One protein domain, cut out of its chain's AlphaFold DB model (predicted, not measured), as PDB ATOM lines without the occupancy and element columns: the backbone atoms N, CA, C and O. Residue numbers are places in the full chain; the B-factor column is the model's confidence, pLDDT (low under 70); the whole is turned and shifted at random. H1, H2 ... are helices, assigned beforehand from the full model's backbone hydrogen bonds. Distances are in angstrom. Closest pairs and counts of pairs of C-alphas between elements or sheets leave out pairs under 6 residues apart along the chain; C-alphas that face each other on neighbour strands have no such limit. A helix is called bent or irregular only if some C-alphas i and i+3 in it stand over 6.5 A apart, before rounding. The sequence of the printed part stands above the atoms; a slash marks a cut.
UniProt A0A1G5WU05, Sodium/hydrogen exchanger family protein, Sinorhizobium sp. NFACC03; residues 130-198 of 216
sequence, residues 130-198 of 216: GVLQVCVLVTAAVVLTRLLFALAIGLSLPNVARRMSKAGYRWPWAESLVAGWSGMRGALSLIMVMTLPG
ATOM      1  N   GLY A 130      52.980  47.421  10.348       76.75
ATOM      2  CA  GLY A 130      51.767  47.866   9.657       76.75
ATOM      3  C   GLY A 130      50.820  46.720   9.277       76.75
ATOM      4  O   GLY A 130      49.604  46.854   9.403       76.75
ATOM      5  N   VAL A 131      51.350  45.556   8.886       78.38
ATOM      6  CA  VAL A 131      50.533  44.374   8.552       78.38
ATOM      7  C   VAL A 131      49.896  43.797   9.814       78.38
ATOM      8  O   VAL A 131      48.716  43.446   9.805       78.38
ATOM      9  N   LEU A 132      50.643  43.755  10.922       82.06
ATOM     10  CA  LEU A 132      50.118  43.300  12.209       82.06
ATOM     11  C   LEU A 132      48.955  44.183  12.688       82.06
ATOM     12  O   LEU A 132      47.926  43.658  13.110       82.06
ATOM     13  N   GLN A 133      49.084  45.507  12.568       84.75
ATOM     14  CA  GLN A 133      48.018  46.447  12.924       84.75
ATOM     15  C   GLN A 133      46.748  46.214  12.102       84.75
ATOM     16  O   GLN A 133      45.658  46.141  12.669       84.75
ATOM     17  N   VAL A 134      46.876  46.025  10.784       83.75
ATOM     18  CA  VAL A 134      45.731  45.723   9.911       83.75
ATOM     19  C   VAL A 134      45.092  44.385  10.290       83.75
ATOM     20  O   VAL A 134      43.872  44.311  10.424       83.75
ATOM     21  N   CYS A 135      45.886  43.341  10.533       83.50
ATOM     22  CA  CYS A 135      45.380  42.032  10.953       83.50
ATOM     23  C   CYS A 135      44.605  42.105  12.275       83.50
ATOM     24  O   CYS A 135      43.515  41.535  12.380       83.50
ATOM     25  N   VAL A 136      45.132  42.822  13.271       87.94
ATOM     26  CA  VAL A 136      44.461  43.024  14.563       87.94
ATOM     27  C   VAL A 136      43.169  43.811  14.376       87.94
ATOM     28  O   VAL A 136      42.132  43.403  14.895       87.94
ATOM     29  N   LEU A 137      43.197  44.891  13.592       89.62
ATOM     30  CA  LEU A 137      42.041  45.758  13.387       89.62
ATOM     31  C   LEU A 137      40.918  45.051  12.618       89.62
ATOM     32  O   LEU A 137      39.763  45.121  13.029       89.62
ATOM     33  N   VAL A 138      41.246  44.295  11.566       86.69
ATOM     34  CA  VAL A 138      40.276  43.464  10.831       86.69
ATOM     35  C   VAL A 138      39.723  42.365  11.733       86.69
ATOM     36  O   VAL A 138      38.512  42.152  11.772       86.69
ATOM     37  N   THR A 139      40.580  41.690  12.503       85.75
ATOM     38  CA  THR A 139      40.131  40.643  13.430       85.75
ATOM     39  C   THR A 139      39.182  41.215  14.475       85.75
ATOM     40  O   THR A 139      38.112  40.648  14.687       85.75
ATOM     41  N   ALA A 140      39.529  42.352  15.081       87.94
ATOM     42  CA  ALA A 140      38.687  43.050  16.042       87.94
ATOM     43  C   ALA A 140      37.366  43.501  15.408       87.94
ATOM     44  O   ALA A 140      36.307  43.225  15.964       87.94
ATOM     45  N   ALA A 141      37.399  44.104  14.217       88.75
ATOM     46  CA  ALA A 141      36.200  44.527  13.498       88.75
ATOM     47  C   ALA A 141      35.257  43.347  13.214       88.75
ATOM     48  O   ALA A 141      34.054  43.452  13.451       88.75
ATOM     49  N   VAL A 142      35.787  42.200  12.777       85.56
ATOM     50  CA  VAL A 142      34.992  40.988  12.519       85.56
ATOM     51  C   VAL A 142      34.401  40.418  13.815       85.56
ATOM     52  O   VAL A 142      33.216  40.079  13.834       85.56
ATOM     53  N   VAL A 143      35.182  40.348  14.906       85.69
ATOM     54  CA  VAL A 143      34.678  39.917  16.229       85.69
ATOM     55  C   VAL A 143      33.547  40.830  16.686       85.69
ATOM     56  O   VAL A 143      32.470  40.348  17.022       85.69
ATOM     57  N   LEU A 144      33.785  42.144  16.684       87.50
ATOM     58  CA  LEU A 144      32.843  43.134  17.191       87.50
ATOM     59  C   LEU A 144      31.568  43.164  16.358       87.50
ATOM     60  O   LEU A 144      30.484  43.120  16.926       87.50
ATOM     61  N   THR A 145      31.676  43.153  15.028       86.94
ATOM     62  CA  THR A 145      30.503  43.120  14.140       86.94
ATOM     63  C   THR A 145      29.643  41.892  14.428       86.94
ATOM     64  O   THR A 145      28.421  41.996  14.515       86.94
ATOM     65  N   ARG A 146      30.262  40.723  14.643       83.44
ATOM     66  CA  ARG A 146      29.530  39.496  14.973       83.44
ATOM     67  C   ARG A 146      28.892  39.557  16.356       83.44
ATOM     68  O   ARG A 146      27.736  39.158  16.489       83.44
ATOM     69  N   LEU A 147      29.621  40.044  17.358       83.31
ATOM     70  CA  LEU A 147      29.120  40.182  18.724       83.31
ATOM     71  C   LEU A 147      27.936  41.152  18.766       83.31
ATOM     72  O   LEU A 147      26.898  40.826  19.333       83.31
ATOM     73  N   LEU A 148      28.063  42.299  18.094       85.06
ATOM     74  CA  LEU A 148      27.001  43.290  17.949       85.06
ATOM     75  C   LEU A 148      25.803  42.717  17.204       85.06
ATOM     76  O   LEU A 148      24.680  42.935  17.634       85.06
ATOM     77  N   PHE A 149      26.012  41.950  16.133       83.19
ATOM     78  CA  PHE A 149      24.919  41.312  15.405       83.19
ATOM     79  C   PHE A 149      24.192  40.262  16.257       83.19
ATOM     80  O   PHE A 149      22.966  40.253  16.302       83.19
ATOM     81  N   ALA A 150      24.925  39.409  16.979       80.50
ATOM     82  CA  ALA A 150      24.347  38.410  17.879       80.50
ATOM     83  C   ALA A 150      23.587  39.059  19.048       80.50
ATOM     84  O   ALA A 150      22.493  38.619  19.396       80.50
ATOM     85  N   LEU A 151      24.135  40.138  19.609       77.88
ATOM     86  CA  LEU A 151      23.500  40.932  20.655       77.88
ATOM     87  C   LEU A 151      22.267  41.674  20.122       77.88
ATOM     88  O   LEU A 151      21.226  41.657  20.766       77.88
ATOM     89  N   ALA A 152      22.347  42.269  18.929       79.44
ATOM     90  CA  ALA A 152      21.230  42.942  18.273       79.44
ATOM     91  C   ALA A 152      20.087  41.964  17.998       79.44
ATOM     92  O   ALA A 152      18.942  42.273  18.310       79.44
ATOM     93  N   ILE A 153      20.391  40.767  17.493       75.19
ATOM     94  CA  ILE A 153      19.443  39.657  17.350       75.19
ATOM     95  C   ILE A 153      18.843  39.310  18.718       75.19
ATOM     96  O   ILE A 153      17.632  39.404  18.888       75.19
ATOM     97  N   GLY A 154      19.663  39.015  19.726       70.44
ATOM     98  CA  GLY A 154      19.199  38.658  21.070       70.44
ATOM     99  C   GLY A 154      18.364  39.730  21.781       70.44
ATOM    100  O   GLY A 154      17.469  39.396  22.550       70.44
ATOM    101  N   LEU A 155      18.599  41.013  21.494       68.12
ATOM    102  CA  LEU A 155      17.847  42.152  22.039       68.12
ATOM    103  C   LEU A 155      16.579  42.477  21.237       68.12
ATOM    104  O   LEU A 155      15.594  42.945  21.810       68.12
ATOM    105  N   SER A 156      16.578  42.231  19.925       64.94
ATOM    106  CA  SER A 156      15.432  42.493  19.042       64.94
ATOM    107  C   SER A 156      14.431  41.333  19.003       64.94
ATOM    108  O   SER A 156      13.222  41.567  18.917       64.94
ATOM    109  N   LEU A 157      14.893  40.089  19.162       60.53
ATOM    110  CA  LEU A 157      14.044  38.897  19.217       60.53
ATOM    111  C   LEU A 157      12.996  38.924  20.334       60.53
ATOM    112  O   LEU A 157      11.867  38.569  20.033       60.53
ATOM    113  N   PRO A 158      13.248  39.386  21.571       57.91
ATOM    114  CA  PRO A 158      12.225  39.495  22.611       57.91
ATOM    115  C   PRO A 158      11.052  40.413  22.242       57.91
ATOM    116  O   PRO A 158       9.963  40.256  22.792       57.91
ATOM    117  N   ASN A 159      11.237  41.370  21.327       54.72
ATOM    118  CA  ASN A 159      10.157  42.247  20.856       54.72
ATOM    119  C   ASN A 159       9.310  41.577  19.759       54.72
ATOM    120  O   ASN A 159       8.101  41.794  19.703       54.72
ATOM    121  N   VAL A 160       9.913  40.710  18.940       53.09
ATOM    122  CA  VAL A 160       9.223  39.894  17.920       53.09
ATOM    123  C   VAL A 160       8.590  38.638  18.546       53.09
ATOM    124  O   VAL A 160       7.443  38.303  18.262       53.09
ATOM    125  N   ALA A 161       9.291  37.989  19.474       50.91
ATOM    126  CA  ALA A 161       8.861  36.811  20.219       50.91
ATOM    127  C   ALA A 161       7.732  37.128  21.206       50.91
ATOM    128  O   ALA A 161       6.812  36.328  21.316       50.91
ATOM    129  N   ARG A 162       7.705  38.317  21.833       52.31
ATOM    130  CA  ARG A 162       6.520  38.787  22.584       52.31
ATOM    131  C   ARG A 162       5.266  38.910  21.715       52.31
ATOM    132  O   ARG A 162       4.163  38.806  22.236       52.31
ATOM    133  N   ARG A 163       5.426  39.125  20.404       51.16
ATOM    134  CA  ARG A 163       4.324  39.184  19.433       51.16
ATOM    135  C   ARG A 163       3.862  37.800  18.958       51.16
ATOM    136  O   ARG A 163       2.718  37.685  18.538       51.16
ATOM    137  N   MET A 164       4.719  36.773  19.017       48.38
ATOM    138  CA  MET A 164       4.430  35.426  18.486       48.38
ATOM    139  C   MET A 164       4.305  34.316  19.547       48.38
ATOM    140  O   MET A 164       3.733  33.274  19.247       48.38
ATOM    141  N   SER A 165       4.803  34.498  20.775       47.03
ATOM    142  CA  SER A 165       4.827  33.463  21.817       47.03
ATOM    143  C   SER A 165       4.257  33.975  23.142       47.03
ATOM    144  O   SER A 165       4.700  34.990  23.676       47.03
ATOM    145  N   LYS A 166       3.284  33.239  23.701       49.81
ATOM    146  CA  LYS A 166       2.709  33.470  25.044       49.81
ATOM    147  C   LYS A 166       3.654  33.067  26.187       49.81
ATOM    148  O   LYS A 166       3.361  33.355  27.344       49.81
ATOM    149  N   ALA A 167       4.770  32.405  25.890       49.12
ATOM    150  CA  ALA A 167       5.774  32.054  26.882       49.12
ATOM    151  C   ALA A 167       6.797  33.192  26.960       49.12
ATOM    152  O   ALA A 167       7.535  33.422  26.004       49.12
ATOM    153  N   GLY A 168       6.824  33.922  28.078       52.03
ATOM    154  CA  GLY A 168       7.708  35.064  28.347       52.03
ATOM    155  C   GLY A 168       9.198  34.715  28.458       52.03
ATOM    156  O   GLY A 168       9.856  35.140  29.405       52.03
ATOM    157  N   TYR A 169       9.738  33.949  27.510       56.59
ATOM    158  CA  TYR A 169      11.153  33.619  27.418       56.59
ATOM    159  C   TYR A 169      11.934  34.868  27.006       56.59
ATOM    160  O   TYR A 169      11.862  35.338  25.867       56.59
ATOM    161  N   ARG A 170      12.648  35.451  27.969       55.97
ATOM    162  CA  ARG A 170      13.557  36.573  27.734       55.97
ATOM    163  C   ARG A 170      14.907  35.977  27.387       55.97
ATOM    164  O   ARG A 170      15.517  35.381  28.262       55.97
ATOM    165  N   TRP A 171      15.361  36.161  26.149       60.97
ATOM    166  CA  TRP A 171      16.729  35.819  25.765       60.97
ATOM    167  C   TRP A 171      17.693  36.686  26.598       60.97
ATOM    168  O   TRP A 171      17.716  37.907  26.409       60.97
ATOM    169  N   PRO A 172      18.441  36.125  27.566       71.25
ATOM    170  CA  PRO A 172      19.372  36.892  28.377       71.25
ATOM    171  C   PRO A 172      20.554  37.331  27.516       71.25
ATOM    172  O   PRO A 172      21.064  36.564  26.700       71.25
ATOM    173  N   TRP A 173      21.054  38.543  27.745       70.56
ATOM    174  CA  TRP A 173      22.256  39.060  27.082       70.56
ATOM    175  C   TRP A 173      23.449  38.093  27.190       70.56
ATOM    176  O   TRP A 173      24.247  38.011  26.262       70.56
ATOM    177  N   ALA A 174      23.528  37.309  28.273       75.75
ATOM    178  CA  ALA A 174      24.525  36.261  28.466       75.75
ATOM    179  C   ALA A 174      24.418  35.140  27.415       75.75
ATOM    180  O   ALA A 174      25.427  34.764  26.830       75.75
ATOM    181  N   GLU A 175      23.212  34.654  27.098       74.25
ATOM    182  CA  GLU A 175      23.014  33.647  26.042       74.25
ATOM    183  C   GLU A 175      23.332  34.222  24.659       74.25
ATOM    184  O   GLU A 175      23.869  33.522  23.811       74.25
ATOM    185  N   SER A 176      23.035  35.504  24.413       73.94
ATOM    186  CA  SER A 176      23.402  36.175  23.156       73.94
ATOM    187  C   SER A 176      24.912  36.357  23.019       73.94
ATOM    188  O   SER A 176      25.453  36.225  21.924       73.94
ATOM    189  N   LEU A 177      25.600  36.627  24.133       77.88
ATOM    190  CA  LEU A 177      27.050  36.772  24.180       77.88
ATOM    191  C   LEU A 177      27.737  35.419  23.982       77.88
ATOM    192  O   LEU A 177      28.638  35.309  23.155       77.88
ATOM    193  N   VAL A 178      27.244  34.369  24.646       79.25
ATOM    194  CA  VAL A 178      27.698  32.987  24.440       79.25
ATOM    195  C   VAL A 178      27.415  32.534  23.008       79.25
ATOM    196  O   VAL A 178      28.303  31.981  22.372       79.25
ATOM    197  N   ALA A 179      26.241  32.827  22.444       76.38
ATOM    198  CA  ALA A 179      25.923  32.505  21.051       76.38
ATOM    199  C   ALA A 179      26.802  33.277  20.050       76.38
ATOM    200  O   ALA A 179      27.235  32.722  19.039       76.38
ATOM    201  N   GLY A 180      27.097  34.551  20.334       75.62
ATOM    202  CA  GLY A 180      28.016  35.371  19.544       75.62
ATOM    203  C   GLY A 180      29.459  34.866  19.599       75.62
ATOM    204  O   GLY A 180      30.161  34.926  18.590       75.62
ATOM    205  N   TRP A 181      29.875  34.325  20.747       79.25
ATOM    206  CA  TRP A 181      31.226  33.820  20.998       79.25
ATOM    207  C   TRP A 181      31.437  32.367  20.546       79.25
ATOM    208  O   TRP A 181      32.513  32.012  20.077       79.25
ATOM    209  N   SER A 182      30.402  31.527  20.628       75.69
ATOM    210  CA  SER A 182      30.428  30.095  20.289       75.69
ATOM    211  C   SER A 182      30.464  29.813  18.779       75.69
ATOM    212  O   SER A 182      30.542  28.652  18.371       75.69
ATOM    213  N   GLY A 183      30.379  30.835  17.924       66.56
ATOM    214  CA  GLY A 183      30.410  30.657  16.475       66.56
ATOM    215  C   GLY A 183      31.783  30.190  15.990       66.56
ATOM    216  O   GLY A 183      32.711  30.994  15.906       66.56
ATOM    217  N   MET A 184      31.908  28.910  15.620       64.25
ATOM    218  CA  MET A 184      33.109  28.393  14.955       64.25
ATOM    219  C   MET A 184      33.384  29.213  13.686       64.25
ATOM    220  O   MET A 184      32.512  29.364  12.827       64.25
ATOM    221  N   ARG A 185      34.597  29.763  13.562       62.34
ATOM    222  CA  ARG A 185      35.025  30.469  12.348       62.34
ATOM    223  C   ARG A 185      35.200  29.442  11.234       62.34
ATOM    224  O   ARG A 185      36.109  28.621  11.277       62.34
ATOM    225  N   GLY A 186      34.256  29.444  10.299       64.75
ATOM    226  CA  GLY A 186      34.081  28.362   9.339       64.75
ATOM    227  C   GLY A 186      35.117  28.349   8.218       64.75
ATOM    228  O   GLY A 186      35.544  29.397   7.733       64.75
ATOM    229  N   ALA A 187      35.418  27.140   7.739       66.25
ATOM    230  CA  ALA A 187      36.145  26.889   6.494       66.25
ATOM    231  C   ALA A 187      35.556  27.671   5.299       66.25
ATOM    232  O   ALA A 187      36.297  28.106   4.424       66.25
ATOM    233  N   LEU A 188      34.242  27.932   5.304       72.62
ATOM    234  CA  LEU A 188      33.533  28.710   4.279       72.62
ATOM    235  C   LEU A 188      34.108  30.115   4.065       72.62
ATOM    236  O   LEU A 188      34.278  30.532   2.922       72.62
ATOM    237  N   SER A 189      34.449  30.835   5.138       76.19
ATOM    238  CA  SER A 189      35.031  32.176   5.009       76.19
ATOM    239  C   SER A 189      36.384  32.131   4.303       76.19
ATOM    240  O   SER A 189      36.716  33.033   3.541       76.19
ATOM    241  N   LEU A 190      37.157  31.071   4.541       74.38
ATOM    242  CA  LEU A 190      38.477  30.910   3.949       74.38
ATOM    243  C   LEU A 190      38.384  30.477   2.483       74.38
ATOM    244  O   LEU A 190      39.081  31.044   1.646       74.38
ATOM    245  N   ILE A 191      37.456  29.570   2.152       72.81
ATOM    246  CA  ILE A 191      37.134  29.233   0.757       72.81
ATOM    247  C   ILE A 191      36.787  30.505  -0.012       72.81
ATOM    248  O   ILE A 191      37.335  30.727  -1.086       72.81
ATOM    249  N   MET A 192      35.942  31.369   0.561       76.44
ATOM    250  CA  MET A 192      35.537  32.604  -0.102       76.44
ATOM    251  C   MET A 192      36.738  33.490  -0.439       76.44
ATOM    252  O   MET A 192      36.803  33.984  -1.557       76.44
ATOM    253  N   VAL A 193      37.717  33.613   0.468       74.38
ATOM    254  CA  VAL A 193      38.984  34.321   0.205       74.38
ATOM    255  C   VAL A 193      39.776  33.664  -0.929       74.38
ATOM    256  O   VAL A 193      40.281  34.365  -1.802       74.38
ATOM    257  N   MET A 194      39.853  32.334  -0.952       68.19
ATOM    258  CA  MET A 194      40.563  31.580  -1.996       68.19
ATOM    259  C   MET A 194      39.856  31.606  -3.355       68.19
ATOM    260  O   MET A 194      40.484  31.341  -4.375       68.19
ATOM    261  N   THR A 195      38.565  31.943  -3.390       78.44
ATOM    262  CA  THR A 195      37.808  32.065  -4.642       78.44
ATOM    263  C   THR A 195      38.018  33.425  -5.317       78.44
ATOM    264  O   THR A 195      37.565  33.612  -6.447       78.44
ATOM    265  N   LEU A 196      38.677  34.393  -4.657       72.94
ATOM    266  CA  LEU A 196      38.949  35.683  -5.290       72.94
ATOM    267  C   LEU A 196      39.928  35.508  -6.465       72.94
ATOM    268  O   LEU A 196      40.994  34.914  -6.290       72.94
ATOM    269  N   PRO A 197      39.620  36.078  -7.647       71.62
ATOM    270  CA  PRO A 197      40.549  36.100  -8.769       71.62
ATOM    271  C   PRO A 197      41.864  36.795  -8.395       71.62
ATOM    272  O   PRO A 197      41.859  37.839  -7.737       71.62
ATOM    273  N   GLY A 198      42.989  36.260  -8.878       61.56
ATOM    274  CA  GLY A 198      44.326  36.833  -8.652       61.56
ATOM    275  C   GLY A 198      44.521  38.249  -9.216       61.56
ATOM    276  O   GLY A 198      45.461  38.933  -8.829       61.56
TER     277      GLY A 198
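Overview. This is residues 130 to 198 of the 216 residues of the protein "Sodium/hydrogen exchanger family protein" of Sinorhizobium sp. NFACC03 (UniProt A0A1G5WU05). One long helix, H1, makes the length of a rod-like model; after H1 the backbone folds back through residues 165 to 172, and the short helix H2 packs on the middle of H1, at residues 146 to 155. A third short helix, H3, stands off from both; two stretches stick out, residues 130 to 142 of H1 and residues 184 to 198, of which 187 to 194 belong to H3. The printed part has 69 residues with three named helices, in the order H1, H2, H3, and no named strand; its class is all helix. It is only just extended, close to loose, with a radius of gyration of the C-alphas of 16.6 A, and spans 53 by 25 by 16 A.

Along the chain. H1 covers residues 130 to 164 and is 49.7 A long, from C-alpha 130 at (51.767, 47.866, 9.657) to C-alpha 164 at (4.430, 35.426, 18.486). It has a kink of 33 degrees near residue 158 but is neither bent nor irregular, only just: C-alphas 155 and 158 are 6.2 A apart. H2 covers residues 173 to 181, 12.0 A. H3 covers residues 187 to 194, 10.7 A, and ends with C-alpha 194 at (40.563, 31.580, -1.996).

Arrangement. H1 and H2 form a helical hairpin, two successive helices that touch and run opposite ways, at a steep tilt of 43 degrees. H1 touches H2 with residues 146 to 155 alone, and their closest C-alphas, those of Leu 147 and Gly 180, are 5.0 A apart. H3 is apart from H1 and from H2. In H2 and H3 every O i to N i+4 pair is within hydrogen-bond range; in H1, 28 of 31 are.

Size, cuts and confidence. The two C-alphas farthest apart, those of Lys 166 and Gly 198, are 53.7 A from each other. Without the stretches that stand free, the body has 41 residues and spans 33 by 14 by 13 A. The printed part has no cut. The link from H1 to H2 is short, with 8 residues, and that from H2 to H3 is tight, with 5. The mean pLDDT of the printed part is 72.0; it is under 70 at residues 155 to 171, 183 to 187, 194 and 198.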